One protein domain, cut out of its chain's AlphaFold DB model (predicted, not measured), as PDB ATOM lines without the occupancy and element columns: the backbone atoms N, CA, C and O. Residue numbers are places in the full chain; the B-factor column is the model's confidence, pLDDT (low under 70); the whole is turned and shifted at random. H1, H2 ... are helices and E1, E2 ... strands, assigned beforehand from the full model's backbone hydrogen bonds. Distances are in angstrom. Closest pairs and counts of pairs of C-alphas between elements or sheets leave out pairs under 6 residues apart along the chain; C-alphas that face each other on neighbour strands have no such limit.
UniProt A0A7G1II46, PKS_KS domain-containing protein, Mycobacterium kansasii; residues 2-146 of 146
ATOM      1  N   LEU A   2       8.850   3.914  -2.834       77.00
ATOM      2  CA  LEU A   2       8.358   5.294  -3.070       77.00
ATOM      3  C   LEU A   2       7.942   6.050  -1.788       77.00
ATOM      4  O   LEU A   2       8.240   7.229  -1.655       77.00
ATOM      5  N   ILE A   3       7.277   5.375  -0.845       83.50
ATOM      6  CA  ILE A   3       6.858   5.980   0.434       83.50
ATOM      7  C   ILE A   3       8.060   6.278   1.339       83.50
ATOM      8  O   ILE A   3       8.098   7.333   1.959       83.50
ATOM      9  N   GLU A   4       9.041   5.376   1.394       83.25
ATOM     10  CA  GLU A   4      10.267   5.567   2.186       83.25
ATOM     11  C   GLU A   4      11.062   6.757   1.649       83.25
ATOM     12  O   GLU A   4      11.405   7.653   2.405       83.25
ATOM     13  N   VAL A   5      11.245   6.831   0.328       83.94
ATOM     14  CA  VAL A   5      11.948   7.948  -0.315       83.94
ATOM     15  C   VAL A   5      11.201   9.264  -0.129       83.94
ATOM     16  O   VAL A   5      11.822  10.294   0.104       83.94
ATOM     17  N   ALA A   6       9.867   9.250  -0.201       82.69
ATOM     18  CA  ALA A   6       9.073  10.434   0.103       82.69
ATOM     19  C   ALA A   6       9.264  10.882   1.559       82.69
ATOM     20  O   ALA A   6       9.308  12.077   1.822       82.69
ATOM     21  N   TRP A   7       9.398   9.945   2.494       84.62
ATOM     22  CA  TRP A   7       9.656  10.251   3.895       84.62
ATOM     23  C   TRP A   7      11.061  10.827   4.111       84.62
ATOM     24  O   TRP A   7      11.191  11.903   4.687       84.62
ATOM     25  N   GLU A   8      12.092  10.181   3.569       82.56
ATOM     26  CA  GLU A   8      13.480  10.670   3.594       82.56
ATOM     27  C   GLU A   8      13.592  12.074   2.981       82.56
ATOM     28  O   GLU A   8      14.284  12.943   3.505       82.56
ATOM     29  N   ALA A   9      12.861  12.326   1.894       81.06
ATOM     30  CA  ALA A   9      12.773  13.634   1.253       81.06
ATOM     31  C   ALA A   9      12.174  14.721   2.161       81.06
ATOM     32  O   ALA A   9      12.612  15.872   2.112       81.06
ATOM     33  N   LEU A  10      11.160  14.379   2.961       81.19
ATOM     34  CA  LEU A  10      10.569  15.302   3.931       81.19
ATOM     35  C   LEU A  10      11.544  15.601   5.072       81.19
ATOM     36  O   LEU A  10      11.689  16.760   5.460       81.19
ATOM     37  N   GLU A  11      12.246  14.580   5.561       84.75
ATOM     38  CA  GLU A  11      13.266  14.719   6.602       84.75
ATOM     39  C   GLU A  11      14.450  15.577   6.136       84.75
ATOM     40  O   GLU A  11      14.844  16.500   6.847       84.75
ATOM     41  N   ASP A  12      14.960  15.348   4.921       79.69
ATOM     42  CA  ASP A  12      16.032  16.155   4.315       79.69
ATOM     43  C   ASP A  12      15.610  17.623   4.128       79.69
ATOM     44  O   ASP A  12      16.401  18.546   4.318       79.69
ATOM     45  N   ALA A  13      14.330  17.859   3.823       76.75
ATOM     46  CA  ALA A  13      13.763  19.200   3.725       76.75
ATOM     47  C   ALA A  13      13.473  19.858   5.089       76.75
ATOM     48  O   ALA A  13      13.077  21.025   5.122       76.75
ATOM     49  N   GLY A  14      13.634  19.135   6.202       83.88
ATOM     50  CA  GLY A  14      13.270  19.607   7.540       83.88
ATOM     51  C   GLY A  14      11.762  19.815   7.728       83.88
ATOM     52  O   GLY A  14      11.351  20.574   8.604       83.88
ATOM     53  N   VAL A  15      10.927  19.172   6.903       84.44
ATOM     54  CA  VAL A  15       9.466  19.273   6.966       84.44
ATOM     55  C   VAL A  15       8.919  18.087   7.740       84.44
ATOM     56  O   VAL A  15       8.995  16.943   7.299       84.44
ATOM     57  N   ALA A  16       8.324  18.354   8.898       86.25
ATOM     58  CA  ALA A  16       7.736  17.292   9.691       86.25
ATOM     59  C   ALA A  16       6.438  16.785   9.023       86.25
ATOM     60  O   ALA A  16       5.535  17.579   8.774       86.25
ATOM     61  N   PRO A  17       6.259  15.475   8.776       81.19
ATOM     62  CA  PRO A  17       5.123  14.966   7.994       81.19
ATOM     63  C   PRO A  17       3.736  15.347   8.536       81.19
ATOM     64  O   PRO A  17       2.780  15.485   7.777       81.19
ATOM     65  N   HIS A  18       3.613  15.572   9.848       87.00
ATOM     66  CA  HIS A  18       2.363  16.023  10.460       87.00
ATOM     67  C   HIS A  18       1.951  17.443  10.035       87.00
ATOM     68  O   HIS A  18       0.764  17.752  10.087       87.00
ATOM     69  N   THR A  19       2.883  18.289   9.578       86.56
ATOM     70  CA  THR A  19       2.585  19.654   9.108       86.56
ATOM     71  C   THR A  19       1.977  19.677   7.708       86.56
ATOM     72  O   THR A  19       1.449  20.704   7.301       86.56
ATOM     73  N   ILE A  20       2.038  18.563   6.971       88.94
ATOM     74  CA  ILE A  20       1.413  18.398   5.645       88.94
ATOM     75  C   ILE A  20      -0.050  17.965   5.776       88.94
ATOM     76  O   ILE A  20      -0.864  18.139   4.864       88.94
ATOM     77  N   ARG A  21      -0.419  17.387   6.922       92.56
ATOM     78  CA  ARG A  21      -1.759  16.851   7.113       92.56
ATOM     79  C   ARG A  21      -2.783  17.977   7.058       92.56
ATOM     80  O   ARG A  21      -2.876  18.824   7.937       92.56
ATOM     81  N   GLY A  22      -3.615  17.921   6.030       90.94
ATOM     82  CA  GLY A  22      -4.722  18.824   5.803       90.94
ATOM     83  C   GLY A  22      -4.384  20.110   5.062       90.94
ATOM     84  O   GLY A  22      -5.310  20.892   4.839       90.94
ATOM     85  N   THR A  23      -3.128  20.314   4.665       91.62
ATOM     86  CA  THR A  23      -2.689  21.485   3.899       91.62
ATOM     87  C   THR A  23      -2.929  21.304   2.404       91.62
ATOM     88  O   THR A  23      -3.072  20.184   1.902       91.62
ATOM     89  N   GLN A  24      -2.916  22.421   1.672       93.00
ATOM     90  CA  GLN A  24      -2.880  22.431   0.207       93.00
ATOM     91  C   GLN A  24      -1.467  22.096  -0.289       93.00
ATOM     92  O   GLN A  24      -0.792  22.913  -0.912       93.00
ATOM     93  N   THR A  25      -0.990  20.904   0.060       92.56
ATOM     94  CA  THR A  25       0.254  20.346  -0.467       92.56
ATOM     95  C   THR A  25      -0.075  19.498  -1.685       92.56
ATOM     96  O   THR A  25      -0.913  18.601  -1.602       92.56
ATOM     97  N   SER A  26       0.570  19.777  -2.813       93.06
ATOM     98  CA  SER A  26       0.442  18.973  -4.030       93.06
ATOM     99  C   SER A  26       1.457  17.832  -4.060       93.06
ATOM    100  O   SER A  26       2.518  17.903  -3.439       93.06
ATOM    101  N   VAL A  27       1.131  16.768  -4.790       92.69
ATOM    102  CA  VAL A  27       1.963  15.582  -4.985       92.69
ATOM    103  C   VAL A  27       2.024  15.247  -6.473       92.69
ATOM    104  O   VAL A  27       1.017  14.888  -7.081       92.69
ATOM    105  N   PHE A  28       3.214  15.307  -7.061       91.38
ATOM    106  CA  PHE A  28       3.443  14.967  -8.465       91.38
ATOM    107  C   PHE A  28       4.414  13.797  -8.560       91.38
ATOM    108  O   PHE A  28       5.504  13.853  -7.998       91.38
ATOM    109  N   VAL A  29       4.043  12.738  -9.278       89.69
ATOM    110  CA  VAL A  29       4.898  11.555  -9.446       89.69
ATOM    111  C   VAL A  29       5.061  11.233 -10.927       89.69
ATOM    112  O   VAL A  29       4.107  10.836 -11.591       89.69
ATOM    113  N   GLY A  30       6.281  11.368 -11.440       88.81
ATOM    114  CA  GLY A  30       6.674  10.858 -12.747       88.81
ATOM    115  C   GLY A  30       6.874   9.346 -12.688       88.81
ATOM    116  O   GLY A  30       7.779   8.869 -12.006       88.81
ATOM    117  N   VAL A  31       6.056   8.570 -13.388       83.00
ATOM    118  CA  VAL A  31       6.221   7.114 -13.447       83.00
ATOM    119  C   VAL A  31       6.381   6.707 -14.891       83.00
ATOM    120  O   VAL A  31       5.551   7.034 -15.732       83.00
ATOM    121  N   THR A  32       7.444   5.964 -15.166       73.38
ATOM    122  CA  THR A  32       7.653   5.337 -16.465       73.38
ATOM    123  C   THR A  32       7.902   3.852 -16.238       73.38
ATOM    124  O   THR A  32       8.548   3.469 -15.267       73.38
ATOM    125  N   ALA A  33       7.372   3.029 -17.143       65.44
ATOM    126  CA  ALA A  33       7.423   1.567 -17.119       65.44
ATOM    127  C   ALA A  33       6.524   0.876 -16.067       65.44
ATOM    128  O   ALA A  33       6.753   0.885 -14.861       65.44
ATOM    129  N   TYR A  34       5.525   0.156 -16.584       72.62
ATOM    130  CA  TYR A  34       4.596  -0.715 -15.848       72.62
ATOM    131  C   TYR A  34       5.081  -2.175 -15.816       72.62
ATOM    132  O   TYR A  34       4.289  -3.111 -15.926       72.62
ATOM    133  N   ASP A  35       6.397  -2.384 -15.740       70.75
ATOM    134  CA  ASP A  35       7.034  -3.694 -15.944       70.75
ATOM    135  C   ASP A  35       6.523  -4.770 -14.995       70.75
ATOM    136  O   ASP A  35       6.331  -5.918 -15.400       70.75
ATOM    137  N   TYR A  36       6.281  -4.396 -13.740       76.25
ATOM    138  CA  TYR A  36       5.757  -5.323 -12.750       76.25
ATOM    139  C   TYR A  36       4.349  -5.791 -13.122       76.25
ATOM    140  O   TYR A  36       4.101  -6.989 -13.189       76.25
ATOM    141  N   MET A  37       3.456  -4.853 -13.450       77.75
ATOM    142  CA  MET A  37       2.082  -5.158 -13.851       77.75
ATOM    143  C   MET A  37       2.042  -6.008 -15.127       77.75
ATOM    144  O   MET A  37       1.275  -6.961 -15.202       77.75
ATOM    145  N   LEU A  38       2.898  -5.714 -16.108       75.06
ATOM    146  CA  LEU A  38       2.999  -6.494 -17.347       75.06
ATOM    147  C   LEU A  38       3.542  -7.908 -17.100       75.06
ATOM    148  O   LEU A  38       3.049  -8.872 -17.680       75.06
ATOM    149  N   THR A  39       4.522  -8.047 -16.207       76.50
ATOM    150  CA  THR A  39       5.054  -9.357 -15.802       76.50
ATOM    151  C   THR A  39       4.003 -10.171 -15.050       76.50
ATOM    152  O   THR A  39       3.901 -11.379 -15.250       76.50
ATOM    153  N   LEU A  40       3.216  -9.510 -14.202       77.75
ATOM    154  CA  LEU A  40       2.127 -10.112 -13.443       77.75
ATOM    155  C   LEU A  40       1.006 -10.580 -14.380       77.75
ATOM    156  O   LEU A  40       0.598 -11.733 -14.308       77.75
ATOM    157  N   ALA A  41       0.590  -9.742 -15.333       75.75
ATOM    158  CA  ALA A  41      -0.430 -10.078 -16.327       75.75
ATOM    159  C   ALA A  41      -0.044 -11.282 -17.207       75.75
ATOM    160  O   ALA A  41      -0.905 -12.071 -17.573       75.75
ATOM    161  N   GLY A  42       1.246 -11.458 -17.516       75.00
ATOM    162  CA  GLY A  42       1.739 -12.620 -18.266       75.00
ATOM    163  C   GLY A  42       1.884 -13.910 -17.447       75.00
ATOM    164  O   GLY A  42       2.223 -14.945 -18.016       75.00
ATOM    165  N   ARG A  43       1.690 -13.859 -16.121       77.00
ATOM    166  CA  ARG A  43       1.884 -14.996 -15.201       77.00
ATOM    167  C   ARG A  43       0.646 -15.356 -14.388       77.00
ATOM    168  O   ARG A  43       0.591 -16.472 -13.880       77.00
ATOM    169  N   LEU A  44      -0.305 -14.438 -14.233       79.81
ATOM    170  CA  LEU A  44      -1.516 -14.693 -13.465       79.81
ATOM    171  C   LEU A  44      -2.558 -15.438 -14.279       79.81
ATOM    172  O   LEU A  44      -2.861 -15.074 -15.416       79.81
ATOM    173  N   ARG A  45      -3.162 -16.435 -13.641       79.38
ATOM    174  CA  ARG A  45      -4.405 -17.032 -14.118       79.38
ATOM    175  C   ARG A  45      -5.582 -16.186 -13.627       79.38
ATOM    176  O   ARG A  45      -5.453 -15.512 -12.603       79.38
ATOM    177  N   PRO A  46      -6.738 -16.229 -14.308       75.88
ATOM    178  CA  PRO A  46      -7.925 -15.495 -13.878       75.88
ATOM    179  C   PRO A  46      -8.345 -15.799 -12.434       75.88
ATOM    180  O   PRO A  46      -8.780 -14.891 -11.734       75.88
ATOM    181  N   GLU A  47      -8.170 -17.041 -11.968       81.56
ATOM    182  CA  GLU A  47      -8.460 -17.441 -10.583       81.56
ATOM    183  C   GLU A  47      -7.524 -16.836  -9.519       81.56
ATOM    184  O   GLU A  47      -7.888 -16.797  -8.347       81.56
ATOM    185  N   ASP A  48      -6.347 -16.345  -9.915       80.00
ATOM    186  CA  ASP A  48      -5.353 -15.753  -9.014       80.00
ATOM    187  C   ASP A  48      -5.497 -14.211  -8.926       80.00
ATOM    188  O   ASP A  48      -4.716 -13.543  -8.244       80.00
ATOM    189  N   LEU A  49      -6.474 -13.622  -9.634       76.81
ATOM    190  CA  LEU A  49      -6.744 -12.182  -9.617       76.81
ATOM    191  C   LEU A  49      -7.559 -11.793  -8.376       76.81
ATOM    192  O   LEU A  49      -8.751 -12.081  -8.285       76.81
ATOM    193  N   ASP A  50      -6.935 -11.056  -7.459       81.00
ATOM    194  CA  ASP A  50      -7.635 -10.377  -6.367       81.00
ATOM    195  C   ASP A  50      -7.858  -8.876  -6.664       81.00
ATOM    196  O   ASP A  50      -7.278  -8.288  -7.583       81.00
ATOM    197  N   ALA A  51      -8.709  -8.225  -5.865       80.50
ATOM    198  CA  ALA A  51      -8.996  -6.791  -5.991       80.50
ATOM    199  C   ALA A  51      -7.816  -5.877  -5.580       80.50
ATOM    200  O   ALA A  51      -7.800  -4.680  -5.894       80.50
ATOM    201  N   TYR A  52      -6.816  -6.416  -4.882       80.12
ATOM    202  CA  TYR A  52      -5.647  -5.679  -4.412       80.12
ATOM    203  C   TYR A  52      -4.557  -5.574  -5.477       80.12
ATOM    204  O   TYR A  52      -3.788  -4.614  -5.472       80.12
ATOM    205  N   ILE A  53      -4.515  -6.492  -6.438       79.94
ATOM    206  CA  ILE A  53      -3.559  -6.469  -7.541       79.94
ATOM    207  C   ILE A  53      -3.659  -5.189  -8.381       79.94
ATOM    208  O   ILE A  53      -2.642  -4.497  -8.501       79.94
ATOM    209  N   PRO A  54      -4.818  -4.795  -8.940       74.31
ATOM    210  CA  PRO A  54      -4.900  -3.566  -9.723       74.31
ATOM    211  C   PRO A  54      -4.643  -2.322  -8.862       74.31
ATOM    212  O   PRO A  54      -3.951  -1.405  -9.302       74.31
ATOM    213  N   THR A  55      -5.119  -2.287  -7.616       77.12
ATOM    214  CA  THR A  55      -4.945  -1.119  -6.731       77.12
ATOM    215  C   THR A  55      -3.535  -0.991  -6.146       77.12
ATOM    216  O   THR A  55      -3.108   0.103  -5.769       77.12
ATOM    217  N   GLY A  56      -2.799  -2.097  -6.047       76.69
ATOM    218  CA  GLY A  56      -1.417  -2.162  -5.577       76.69
ATOM    219  C   GLY A  56      -0.379  -1.888  -6.664       76.69
ATOM    220  O   GLY A  56       0.718  -1.446  -6.338       76.69
ATOM    221  N   ASN A  57      -0.725  -2.118  -7.936       75.62
ATOM    222  CA  ASN A  57       0.237  -2.101  -9.046       75.62
ATOM    223  C   ASN A  57      -0.027  -1.037 -10.113       75.62
ATOM    224  O   ASN A  57       0.854  -0.768 -10.929       75.62
ATOM    225  N   SER A  58      -1.213  -0.426 -10.130       79.31
ATOM    226  CA  SER A  58      -1.501   0.646 -11.086       79.31
ATOM    227  C   SER A  58      -0.754   1.919 -10.685       79.31
ATOM    228  O   SER A  58      -0.869   2.391  -9.551       79.31
ATOM    229  N   ALA A  59       0.005   2.500 -11.622       74.88
ATOM    230  CA  ALA A  59       0.824   3.681 -11.340       74.88
ATOM    231  C   ALA A  59      -0.007   4.897 -10.916       74.88
ATOM    232  O   ALA A  59       0.490   5.717 -10.155       74.88
ATOM    233  N   ASN A  60      -1.274   4.985 -11.343       76.88
ATOM    234  CA  ASN A  60      -2.214   6.045 -10.962       76.88
ATOM    235  C   ASN A  60      -2.403   6.180  -9.435       76.88
ATOM    236  O   ASN A  60      -2.655   7.281  -8.948       76.88
ATOM    237  N   PHE A  61      -2.207   5.109  -8.661       84.31
ATOM    238  CA  PHE A  61      -2.286   5.155  -7.202       84.31
ATOM    239  C   PHE A  61      -1.014   5.695  -6.541       84.31
ATOM    240  O   PHE A  61      -1.046   5.948  -5.341       84.31
ATOM    241  N   ALA A  62       0.095   5.891  -7.263       86.31
ATOM    242  CA  ALA A  62       1.359   6.328  -6.667       86.31
ATOM    243  C   ALA A  62       1.235   7.706  -5.991       86.31
ATOM    244  O   ALA A  62       1.493   7.829  -4.793       86.31
ATOM    245  N   ALA A  63       0.772   8.725  -6.726       88.25
ATOM    246  CA  ALA A  63       0.565  10.065  -6.169       88.25
ATOM    247  C   ALA A  63      -0.576  10.085  -5.136       88.25
ATOM    248  O   ALA A  63      -0.438  10.685  -4.072       88.25
ATOM    249  N   GLY A  64      -1.673   9.368  -5.409       89.94
ATOM    250  CA  GLY A  64      -2.823   9.287  -4.505       89.94
ATOM    251  C   GLY A  64      -2.491   8.639  -3.157       89.94
ATOM    252  O   GLY A  64      -2.919   9.136  -2.120       89.94
ATOM    253  N   ARG A  65      -1.682   7.572  -3.137       90.75
ATOM    254  CA  ARG A  65      -1.232   6.918  -1.895       90.75
ATOM    255  C   ARG A  65      -0.319   7.822  -1.078       90.75
ATOM    256  O   ARG A  65      -0.479   7.879   0.136       90.75
ATOM    257  N   LEU A  66       0.600   8.540  -1.723       89.06
ATOM    258  CA  LEU A  66       1.445   9.523  -1.040       89.06
ATOM    259  C   LEU A  66       0.600  10.642  -0.421       89.06
ATOM    260  O   LEU A  66       0.743  10.923   0.768       89.06
ATOM    261  N   ALA A  67      -0.329  11.218  -1.189       91.31
ATOM    262  CA  ALA A  67      -1.238  12.242  -0.684       91.31
ATOM    263  C   ALA A  67      -2.091  11.724   0.485       91.31
ATOM    264  O   ALA A  67      -2.195  12.386   1.514       91.31
ATOM    265  N   TYR A  68      -2.627  10.504   0.373       91.81
ATOM    266  CA  TYR A  68      -3.423   9.865   1.420       91.81
ATOM    267  C   TYR A  68      -2.630   9.642   2.717       91.81
ATOM    268  O   TYR A  68      -3.094  10.015   3.794       91.81
ATOM    269  N   ILE A  69      -1.424   9.072   2.626       92.44
ATOM    270  CA  ILE A  69      -0.579   8.762   3.792       92.44
ATOM    271  C   ILE A  69      -0.137  10.044   4.506       92.44
ATOM    272  O   ILE A  69      -0.226  10.134   5.734       92.44
ATOM    273  N   LEU A  70       0.287  11.054   3.742       89.38
ATOM    274  CA  LEU A  70       0.732  12.346   4.273       89.38
ATOM    275  C   LEU A  70      -0.441  13.243   4.709       89.38
ATOM    276  O   LEU A  70      -0.252  14.205   5.449       89.38
ATOM    277  N   GLY A  71      -1.665  12.922   4.285       92.06
ATOM    278  CA  GLY A  71      -2.856  13.735   4.520       92.06
ATOM    279  C   GLY A  71      -2.893  15.025   3.697       92.06
ATOM    280  O   GLY A  71      -3.580  15.962   4.094       92.06
ATOM    281  N   ALA A  72      -2.160  15.088   2.587       92.56
ATOM    282  CA  ALA A  72      -2.119  16.238   1.692       92.56
ATOM    283  C   ALA A  72      -3.457  16.405   0.948       92.56
ATOM    284  O   ALA A  72      -4.067  15.417   0.536       92.56
ATOM    285  N   ARG A  73      -3.924  17.649   0.781       94.75
ATOM    286  CA  ARG A  73      -5.216  17.964   0.138       94.75
ATOM    287  C   ARG A  73      -5.105  18.696  -1.201       94.75
ATOM    288  O   ARG A  73      -6.137  18.953  -1.814       94.75
ATOM    289  N   GLY A  74      -3.889  19.008  -1.648       92.38
ATOM    290  CA  GLY A  74      -3.652  19.601  -2.962       92.38
ATOM    291  C   GLY A  74      -3.697  18.569  -4.101       92.38
ATOM    292  O   GLY A  74      -3.939  17.381  -3.867       92.38
ATOM    293  N   PRO A  75      -3.448  19.004  -5.351       92.88
ATOM    294  CA  PRO A  75      -3.411  18.135  -6.527       92.88
ATOM    295  C   PRO A  75      -2.489  16.922  -6.353       92.88
ATOM    296  O   PRO A  75      -1.328  17.085  -5.995       92.88
ATOM    297  N   ALA A  76      -2.982  15.719  -6.655       93.75
ATOM    298  CA  ALA A  76      -2.205  14.480  -6.631       93.75
ATOM    299  C   ALA A  76      -2.202  13.842  -8.027       93.75
ATOM    300  O   ALA A  76      -3.202  13.257  -8.443       93.75
ATOM    301  N   VAL A  77      -1.098  13.979  -8.766       93.00
ATOM    302  CA  VAL A  77      -1.045  13.655 -10.200       93.00
ATOM    303  C   VAL A  77       0.114  12.721 -10.520       93.00
ATOM    304  O   VAL A  77       1.253  12.929 -10.101       93.00
ATOM    305  N   VAL A  78      -0.189  11.696 -11.311       91.38
ATOM    306  CA  VAL A  78       0.801  10.792 -11.899       91.38
ATOM    307  C   VAL A  78       1.019  11.192 -13.348       91.38
ATOM    308  O   VAL A  78       0.059  11.447 -14.072       91.38
ATOM    309  N   ILE A  79       2.280  11.275 -13.752       90.81
ATOM    310  CA  ILE A  79       2.691  11.801 -15.051       90.81
ATOM    311  C   ILE A  79       3.532  10.748 -15.753       90.81
ATOM    312  O   ILE A  79       4.517  10.265 -15.198       90.81
ATOM    313  N   ASP A  80       3.151  10.438 -16.986       87.88
ATOM    314  CA  ASP A  80       3.929   9.600 -17.888       87.88
ATOM    315  C   ASP A  80       4.089  10.335 -19.220       87.88
ATOM    316  O   ASP A  80       3.171  10.427 -20.033       87.88
ATOM    317  N   THR A  81       5.271  10.910 -19.411       86.50
ATOM    318  CA  THR A  81       5.740  11.481 -20.678       86.50
ATOM    319  C   THR A  81       7.024  10.772 -21.118       86.50
ATOM    320  O   THR A  81       7.964  11.389 -21.637       86.50
ATOM    321  N   ALA A  82       7.096   9.460 -20.858       85.25
ATOM    322  CA  ALA A  82       8.277   8.627 -21.058       85.25
ATOM    323  C   ALA A  82       9.515   9.188 -20.323       85.25
ATOM    324  O   ALA A  82       9.444   9.554 -19.150       85.25
ATOM    325  N   CYS A  83      10.663   9.301 -20.992       82.62
ATOM    326  CA  CYS A  83      11.931   9.731 -20.388       82.62
ATOM    327  C   CYS A  83      11.899  11.139 -19.763       82.62
ATOM    328  O   CYS A  83      12.782  11.480 -18.980       82.62
ATOM    329  N   SER A  84      10.901  11.960 -20.103       84.12
ATOM    330  CA  SER A  84      10.751  13.326 -19.587       84.12
ATOM    331  C   SER A  84       9.820  13.437 -18.370       84.12
ATOM    332  O   SER A  84       9.657  14.534 -17.836       84.12
ATOM    333  N   SER A  85       9.243  12.323 -17.898       84.44
ATOM    334  CA  SER A  85       8.179  12.311 -16.876       84.44
ATOM    335  C   SER A  85       8.549  13.049 -15.591       84.44
ATOM    336  O   SER A  85       7.754  13.828 -15.068       84.44
ATOM    337  N   SER A  86       9.767  12.846 -15.083       81.38
ATOM    338  CA  SER A  86      10.242  13.502 -13.858       81.38
ATOM    339  C   SER A  86      10.413  15.014 -14.032       81.38
ATOM    340  O   SER A  86      10.078  15.780 -13.131       81.38
ATOM    341  N   LEU A  87      10.869  15.465 -15.204       83.38
ATOM    342  CA  LEU A  87      11.017  16.889 -15.506       83.38
ATOM    343  C   LEU A  87       9.653  17.572 -15.661       83.38
ATOM    344  O   LEU A  87       9.455  18.680 -15.163       83.38
ATOM    345  N   VAL A  88       8.695  16.897 -16.300       88.38
ATOM    346  CA  VAL A  88       7.317  17.390 -16.422       88.38
ATOM    347  C   VAL A  88       6.633  17.446 -15.051       88.38
ATOM    348  O   VAL A  88       5.933  18.415 -14.765       88.38
ATOM    349  N   ALA A  89       6.898  16.485 -14.160       86.81
ATOM    350  CA  ALA A  89       6.419  16.527 -12.777       86.81
ATOM    351  C   ALA A  89       6.920  17.758 -12.014       86.81
ATOM    352  O   ALA A  89       6.126  18.456 -11.385       86.81
ATOM    353  N   VAL A  90       8.208  18.089 -12.137       86.38
ATOM    354  CA  VAL A  90       8.765  19.321 -11.555       86.38
ATOM    355  C   VAL A  90       8.135  20.565 -12.182       86.38
ATOM    356  O   VAL A  90       7.801  21.515 -11.473       86.38
ATOM    357  N   HIS A  91       7.946  20.574 -13.502       90.44
ATOM    358  CA  HIS A  91       7.328  21.697 -14.201       90.44
ATOM    359  C   HIS A  91       5.916  21.996 -13.675       90.44
ATOM    360  O   HIS A  91       5.616  23.148 -13.343       90.44
ATOM    361  N   LEU A  92       5.080  20.961 -13.545       91.88
ATOM    362  CA  LEU A  92       3.709  21.081 -13.050       91.88
ATOM    363  C   LEU A  92       3.655  21.467 -11.569       91.88
ATOM    364  O   LEU A  92       2.847  22.313 -11.189       91.88
ATOM    365  N   ALA A  93       4.571  20.957 -10.747       87.94
ATOM    366  CA  ALA A  93       4.691  21.372  -9.354       87.94
ATOM    367  C   ALA A  93       5.018  22.860  -9.209       87.94
ATOM    368  O   ALA A  93       4.351  23.590  -8.476       87.94
ATOM    369  N   CYS A  94       5.999  23.339  -9.974       88.62
ATOM    370  CA  CYS A  94       6.328  24.756 -10.023       88.62
ATOM    371  C   CYS A  94       5.137  25.600 -10.505       88.62
ATOM    372  O   CYS A  94       4.941  26.715 -10.025       88.62
ATOM    373  N   GLN A  95       4.335  25.093 -11.447       93.56
ATOM    374  CA  GLN A  95       3.122  25.771 -11.902       93.56
ATOM    375  C   GLN A  95       2.060  25.843 -10.800       93.56
ATOM    376  O   GLN A  95       1.544  26.930 -10.556       93.56
ATOM    377  N   SER A  96       1.798  24.745 -10.089       90.19
ATOM    378  CA  SER A  96       0.826  24.690  -8.990       90.19
ATOM    379  C   SER A  96       1.182  25.662  -7.853       90.19
ATOM    380  O   SER A  96       0.326  26.400  -7.359       90.19
ATOM    381  N   LEU A  97       2.476  25.765  -7.514       89.69
ATOM    382  CA  LEU A  97       2.979  26.741  -6.540       89.69
ATOM    383  C   LEU A  97       2.804  28.193  -7.014       89.69
ATOM    384  O   LEU A  97       2.388  29.050  -6.231       89.69
ATOM    385  N   ARG A  98       3.095  28.481  -8.293       91.88
ATOM    386  CA  ARG A  98       2.937  29.828  -8.880       91.88
ATOM    387  C   ARG A  98       1.477  30.259  -8.979       91.88
ATOM    388  O   ARG A  98       1.174  31.420  -8.720       91.88
ATOM    389  N   LEU A  99       0.588  29.335  -9.342       93.56
ATOM    390  CA  LEU A  99      -0.852  29.574  -9.451       93.56
ATOM    391  C   LEU A  99      -1.558  29.624  -8.089       93.56
ATOM    392  O   LEU A  99      -2.740  29.944  -8.035       93.56
ATOM    393  N   ARG A 100      -0.834  29.359  -6.992       90.38
ATOM    394  CA  ARG A 100      -1.372  29.285  -5.625       90.38
ATOM    395  C   ARG A 100      -2.444  28.210  -5.440       90.38
ATOM    396  O   ARG A 100      -3.264  28.302  -4.533       90.38
ATOM    397  N   GLU A 101      -2.401  27.171  -6.264       90.31
ATOM    398  CA  GLU A 101      -3.177  25.947  -6.045       90.31
ATOM    399  C   GLU A 101      -2.600  25.129  -4.882       90.31
ATOM    400  O   GLU A 101      -3.277  24.282  -4.301       90.31
ATOM    401  N   SER A 102      -1.328  25.357  -4.548       88.81
ATOM    402  CA  SER A 102      -0.654  24.743  -3.410       88.81
ATOM    403  C   SER A 102       0.386  25.678  -2.795       88.81
ATOM    404  O   SER A 102       0.952  26.547  -3.469       88.81
ATOM    405  N   ASP A 103       0.650  25.493  -1.505       86.50
ATOM    406  CA  ASP A 103       1.683  26.232  -0.759       86.50
ATOM    407  C   ASP A 103       2.980  25.424  -0.616       86.50
ATOM    408  O   ASP A 103       4.055  25.971  -0.366       86.50
ATOM    409  N   MET A 104       2.876  24.115  -0.839       88.38
ATOM    410  CA  MET A 104       3.980  23.171  -0.862       88.38
ATOM    411  C   MET A 104       3.731  22.128  -1.955       88.38
ATOM    412  O   MET A 104       2.585  21.785  -2.242       88.38
ATOM    413  N   ALA A 105       4.794  21.618  -2.565       88.69
ATOM    414  CA  ALA A 105       4.719  20.539  -3.537       88.69
ATOM    415  C   ALA A 105       5.760  19.464  -3.221       88.69
ATOM    416  O   ALA A 105       6.940  19.771  -3.036       88.69
ATOM    417  N   LEU A 106       5.311  18.210  -3.190       88.19
ATOM    418  CA  LEU A 106       6.148  17.020  -3.165       88.19
ATOM    419  C   LEU A 106       6.244  16.474  -4.589       88.19
ATOM    420  O   LEU A 106       5.231  16.124  -5.194       88.19
ATOM    421  N   VAL A 107       7.455  16.392  -5.128       87.12
ATOM    422  CA  VAL A 107       7.675  15.941  -6.506       87.12
ATOM    423  C   VAL A 107       8.573  14.733  -6.507       87.12
ATOM    424  O   VAL A 107       9.611  14.767  -5.861       87.12
ATOM    425  N   GLY A 108       8.212  13.703  -7.269       83.38
ATOM    426  CA  GLY A 108       9.031  12.516  -7.390       83.38
ATOM    427  C   GLY A 108       9.004  11.799  -8.722       83.38
ATOM    428  O   GLY A 108       8.216  12.127  -9.603       83.38
ATOM    429  N   GLY A 109       9.888  10.812  -8.872       80.81
ATOM    430  CA  GLY A 109      10.007  10.014 -10.087       80.81
ATOM    431  C   GLY A 109      10.477   8.584  -9.817       80.81
ATOM    432  O   GLY A 109      11.345   8.383  -8.970       80.81
ATOM    433  N   THR A 110       9.935   7.592 -10.527       79.19
ATOM    434  CA  THR A 110      10.408   6.195 -10.468       79.19
ATOM    435  C   THR A 110      10.395   5.531 -11.846       79.19
ATOM    436  O   THR A 110       9.502   5.774 -12.657       79.19
ATOM    437  N   ASN A 111      11.380   4.665 -12.093       77.75
ATOM    438  CA  ASN A 111      11.497   3.845 -13.297       77.75
ATOM    439  C   ASN A 111      12.083   2.476 -12.921       77.75
ATOM    440  O   ASN A 111      13.191   2.409 -12.388       77.75
ATOM    441  N   LEU A 112      11.350   1.390 -13.185       72.06
ATOM    442  CA  LEU A 112      11.770   0.025 -12.853       72.06
ATOM    443  C   LEU A 112      11.783  -0.853 -14.108       72.06
ATOM    444  O   LEU A 112      10.766  -1.012 -14.777       72.06
ATOM    445  N   LEU A 113      12.934  -1.471 -14.381       75.88
ATOM    446  CA  LEU A 113      13.124  -2.444 -15.459       75.88
ATOM    447  C   LEU A 113      13.141  -3.849 -14.853       75.88
ATOM    448  O   LEU A 113      14.148  -4.270 -14.285       75.88
ATOM    449  N   LEU A 114      12.020  -4.563 -14.936       72.19
ATOM    450  CA  LEU A 114      11.850  -5.887 -14.316       72.19
ATOM    451  C   LEU A 114      11.662  -6.996 -15.355       72.19
ATOM    452  O   LEU A 114      11.932  -8.165 -15.074       72.19
ATOM    453  N   SER A 115      11.223  -6.645 -16.563       69.38
ATOM    454  CA  SER A 115      11.038  -7.597 -17.652       69.38
ATOM    455  C   SER A 115      12.343  -7.800 -18.429       69.38
ATOM    456  O   SER A 115      13.030  -6.842 -18.793       69.38
ATOM    457  N   ARG A 116      12.699  -9.064 -18.716       66.69
ATOM    458  CA  ARG A 116      13.898  -9.383 -19.517       66.69
ATOM    459  C   ARG A 116      13.864  -8.725 -20.896       66.69
ATOM    460  O   ARG A 116      14.907  -8.278 -21.345       66.69
ATOM    461  N   ASP A 117      12.686  -8.643 -21.511       67.44
ATOM    462  CA  ASP A 117      12.478  -8.058 -22.844       67.44
ATOM    463  C   ASP A 117      12.792  -6.552 -22.888       67.44
ATOM    464  O   ASP A 117      13.480  -6.071 -23.790       67.44
ATOM    465  N   ARG A 118      12.365  -5.780 -21.877       61.62
ATOM    466  CA  ARG A 118      12.732  -4.357 -21.804       61.62
ATOM    467  C   ARG A 118      14.172  -4.155 -21.356       61.62
ATOM    468  O   ARG A 118      14.832  -3.241 -21.841       61.62
ATOM    469  N   ALA A 119      14.683  -5.028 -20.491       60.03
ATOM    470  CA  ALA A 119      16.082  -4.999 -20.086       60.03
ATOM    471  C   ALA A 119      17.044  -5.319 -21.247       60.03
ATOM    472  O   ALA A 119      18.113  -4.717 -21.304       60.03
ATOM    473  N   SER A 120      16.698  -6.222 -22.173       60.56
ATOM    474  CA  SER A 120      17.506  -6.495 -23.372       60.56
ATOM    475  C   SER A 120      17.436  -5.344 -24.374       60.56
ATOM    476  O   SER A 120      18.480  -4.881 -24.815       60.56
ATOM    477  N   ARG A 121      16.248  -4.775 -24.626       60.94
ATOM    478  CA  ARG A 121      16.102  -3.576 -25.478       60.94
ATOM    479  C   ARG A 121      16.874  -2.365 -24.955       60.94
ATOM    480  O   ARG A 121      17.447  -1.617 -25.738       60.94
ATOM    481  N   ALA A 122      16.931  -2.185 -23.635       58.88
ATOM    482  CA  ALA A 122      17.741  -1.132 -23.023       58.88
ATOM    483  C   ALA A 122      19.258  -1.379 -23.159       58.88
ATOM    484  O   ALA A 122      20.036  -0.432 -23.088       58.88
ATOM    485  N   ARG A 123      19.697  -2.635 -23.346       54.09
ATOM    486  CA  ARG A 123      21.111  -2.994 -23.560       54.09
ATOM    487  C   ARG A 123      21.553  -2.843 -25.017       54.09
ATOM    488  O   ARG A 123      22.715  -2.520 -25.233       54.09
ATOM    489  N   ASP A 124      20.643  -3.021 -25.973       52.66
ATOM    490  CA  ASP A 124      20.940  -3.023 -27.417       52.66
ATOM    491  C   ASP A 124      21.102  -1.625 -28.051       52.66
ATOM    492  O   ASP A 124      21.313  -1.513 -29.254       52.66
ATOM    493  N   GLY A 125      21.107  -0.551 -27.252       45.66
ATOM    494  CA  GLY A 125      21.689   0.735 -27.666       45.66
ATOM    495  C   GLY A 125      20.730   1.907 -27.896       45.66
ATOM    496  O   GLY A 125      21.221   3.016 -28.073       45.66
ATOM    497  N   ASP A 126      19.410   1.726 -27.790       43.88
ATOM    498  CA  ASP A 126      18.427   2.808 -28.033       43.88
ATOM    499  C   ASP A 126      17.861   3.481 -26.769       43.88
ATOM    500  O   ASP A 126      17.022   4.379 -26.840       43.88
ATOM    501  N   ALA A 127      18.346   3.115 -25.582       42.91
ATOM    502  CA  ALA A 127      18.017   3.834 -24.359       42.91
ATOM    503  C   ALA A 127      19.268   3.997 -23.500       42.91
ATOM    504  O   ALA A 127      19.734   3.055 -22.858       42.91
ATOM    505  N   VAL A 128      19.792   5.223 -23.430       35.56
ATOM    506  CA  VAL A 128      20.680   5.643 -22.339       35.56
ATOM    507  C   VAL A 128      19.872   5.585 -21.040       35.56
ATOM    508  O   VAL A 128      19.332   6.570 -20.556       35.56
ATOM    509  N   ALA A 129      19.778   4.391 -20.473       34.44
ATOM    510  CA  ALA A 129      19.345   4.137 -19.113       34.44
ATOM    511  C   ALA A 129      20.426   3.284 -18.446       34.44
ATOM    512  O   ALA A 129      20.182   2.189 -17.940       34.44
ATOM    513  N   ARG A 130      21.666   3.798 -18.452       23.97
ATOM    514  CA  ARG A 130      22.659   3.387 -17.459       23.97
ATOM    515  C   ARG A 130      22.036   3.676 -16.101       23.97
ATOM    516  O   ARG A 130      21.897   4.841 -15.756       23.97
ATOM    517  N   GLY A 131      21.614   2.617 -15.411       27.67
ATOM    518  CA  GLY A 131      21.235   2.598 -14.003       27.67
ATOM    519  C   GLY A 131      20.773   3.939 -13.444       27.67
ATOM    520  O   GLY A 131      21.498   4.558 -12.678       27.67
ATOM    521  N   ALA A 132      19.551   4.359 -13.766       32.25
ATOM    522  CA  ALA A 132      18.876   5.385 -12.980       32.25
ATOM    523  C   ALA A 132      18.245   4.753 -11.723       32.25
ATOM    524  O   ALA A 132      17.117   5.055 -11.360       32.25
ATOM    525  N   VAL A 133      19.019   3.943 -10.988       32.56
ATOM    526  CA  VAL A 133      19.130   4.217  -9.553       32.56
ATOM    527  C   VAL A 133      19.948   5.503  -9.514       32.56
ATOM    528  O   VAL A 133      21.161   5.475  -9.323       32.56
ATOM    529  N   GLN A 134      19.321   6.633  -9.865       30.72
ATOM    530  CA  GLN A 134      19.939   7.912  -9.584       30.72
ATOM    531  C   GLN A 134      20.028   7.935  -8.074       30.72
ATOM    532  O   GLN A 134      19.009   7.998  -7.394       30.72
ATOM    533  N   ASP A 135      21.258   7.749  -7.604       30.48
ATOM    534  CA  ASP A 135      21.737   8.036  -6.271       30.48
ATOM    535  C   ASP A 135      20.869   9.134  -5.648       30.48
ATOM    536  O   ASP A 135      21.017  10.328  -5.941       30.48
ATOM    537  N   LEU A 136      19.908   8.693  -4.829       37.72
ATOM    538  CA  LEU A 136      18.915   9.526  -4.152       37.72
ATOM    539  C   LEU A 136      19.583  10.599  -3.276       37.72
ATOM    540  O   LEU A 136      18.931  11.535  -2.834       37.72
ATOM    541  N   ARG A 137      20.908  10.527  -3.093       27.86
ATOM    542  CA  ARG A 137      21.734  11.479  -2.350       27.86
ATOM    543  C   ARG A 137      22.099  12.755  -3.123       27.86
ATOM    544  O   ARG A 137      22.690  13.657  -2.525       27.86
ATOM    545  N   ARG A 138      21.794  12.872  -4.429       28.89
ATOM    546  CA  ARG A 138      22.158  14.060  -5.245       28.89
ATOM    547  C   ARG A 138      21.009  14.959  -5.713       28.89
ATOM    548  O   ARG A 138      21.295  16.071  -6.149       28.89
ATOM    549  N   VAL A 139      19.739  14.570  -5.571       36.22
ATOM    550  CA  VAL A 139      18.591  15.458  -5.861       36.22
ATOM    551  C   VAL A 139      18.118  16.100  -4.552       36.22
ATOM    552  O   VAL A 139      17.120  15.701  -3.967       36.22
ATOM    553  N   ARG A 140      18.892  17.068  -4.049       36.09
ATOM    554  CA  ARG A 140      18.745  17.686  -2.713       36.09
ATOM    555  C   ARG A 140      17.540  18.634  -2.534       36.09
ATOM    556  O   ARG A 140      17.693  19.670  -1.898       36.09
ATOM    557  N   ARG A 141      16.369  18.364  -3.126       49.66
ATOM    558  CA  ARG A 141      15.091  19.032  -2.772       49.66
ATOM    559  C   ARG A 141      13.924  18.434  -3.557       49.66
ATOM    560  O   ARG A 141      13.659  18.820  -4.690       49.66
ATOM    561  N   TRP A 142      13.223  17.497  -2.929       57.62
ATOM    562  CA  TRP A 142      11.937  16.953  -3.396       57.62
ATOM    563  C   TRP A 142      10.744  17.773  -2.888       57.62
ATOM    564  O   TRP A 142       9.620  17.604  -3.357       57.62
ATOM    565  N   VAL A 143      11.001  18.669  -1.931       57.53
ATOM    566  CA  VAL A 143      10.013  19.542  -1.306       57.53
ATOM    567  C   VAL A 143      10.277  20.970  -1.758       57.53
ATOM    568  O   VAL A 143      11.301  21.566  -1.420       57.53
ATOM    569  N   CYS A 144       9.340  21.517  -2.523       60.47
ATOM    570  CA  CYS A 144       9.312  22.934  -2.853       60.47
ATOM    571  C   CYS A 144       8.241  23.596  -1.987       60.47
ATOM    572  O   CYS A 144       7.057  23.294  -2.127       60.47
ATOM    573  N   ALA A 145       8.659  24.481  -1.089       61.47
ATOM    574  CA  ALA A 145       7.769  25.406  -0.399       61.47
ATOM    575  C   ALA A 145       7.853  26.775  -1.084       61.47
ATOM    576  O   ALA A 145       8.878  27.092  -1.699       61.47
ATOM    577  N   ARG A 146       6.765  27.543  -1.021       56.81
ATOM    578  CA  ARG A 146       6.760  28.935  -1.480       56.81
ATOM    579  C   ARG A 146       7.666  29.817  -0.620       56.81
ATOM    580  O   ARG A 146       7.750  29.556   0.599       56.81
TER     581      ARG A 146
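Overview. This is residues 2 to 146 of the 146 residues of the protein "PKS_KS domain-containing protein" of Mycobacterium kansasii (UniProt A0A7G1II46). A four-stranded sheet makes the core, with the long helix H5 packed on one face and H4 and H1 on the other; H2 and H6 lie beyond the ends of E1 and E3 that they follow in the chain, and H3 lies off the sheet, near H2 and H4. The loop of residues 42 to 48, between H2 and H3, stands free and sticks out. The printed part has 145 residues, with six named helices and four named strands in the order H1 E1 H2 H3 H4 E2 H5 E3 H6 E4. The sheet is mixed, in the order E2 E1 E3 E4, and the class is mixed, helices and strands. The whole is compact, with a radius of gyration of the C-alphas of 16.5 A and spans of 44 by 39 by 25 A.

Along the chain. H1 is residues 2 to 12, 15.2 A long, with C-alpha 2 at (8.358, 5.294, -3.070). E1, residues 25 to 32, measures 23.2 A. H2 is residues 35 to 41, H3 residues 52 to 57, and H4 residues 61 to 70, 13.9 A long. E2 is residues 76 to 79. H5, residues 85 to 98, measures 20.0 A and begins at (8.179, 12.311, -16.876). E3 is residues 104 to 111, 24.2 A long. H6 is residues 116 to 123. E4, residues 143 to 145, ends at (7.769, 25.406, -0.399).

Arrangement. E1 and E3 are parallel at 13 degrees, with N 30 and O 108 2.8 A apart. E2 and E1 are parallel at 22 degrees, with N 77 and O 27 at 2.9 A. E3 and E4 are antiparallel at 158 degrees, with N 105 and O 144 at 2.8 A; these three N and O pairs are within hydrogen-bond range. H5 is over E1 and E3 at a height of 7.5 A; its closest C-alphas to E1 are Ser 86 and Gly 30, 4.6 A. E2, H5, E3 form a split strand-helix-strand unit, with E1 between the two strands, and its crossover is right-handed. On the opposite face H4 is over E1, height 8.5 A, with the C-alphas of Ala 63 and Val 29 closest at 5.6 A. E1, H2 H3 H4, E2 form a strand-helix-strand unit, two parallel neighbour strands with helices between. H1, on the same face as H4, only just touches it, with 3 pairs of C-alphas within 8 A, the closest being Ile 3 and Leu 66 at 6.6 A. H2 and H3 are close but not clearly touching, the C-alphas of Met 37 and Asn 57 being 6.0 A apart. H2, H3 and H6 are not on the sheet. In H1 to H6 every O i to N i+4 pair is within hydrogen-bond range.

Size, cuts and confidence. The farthest C-alphas, Glu 47 and Arg 146, are 49.7 A apart. The printed part has no cut. The links H1 to E1 and H6 to E4 are long, with 12 and 19 residues. Residue 33 and residues 115 to 146 have pLDDT under 70.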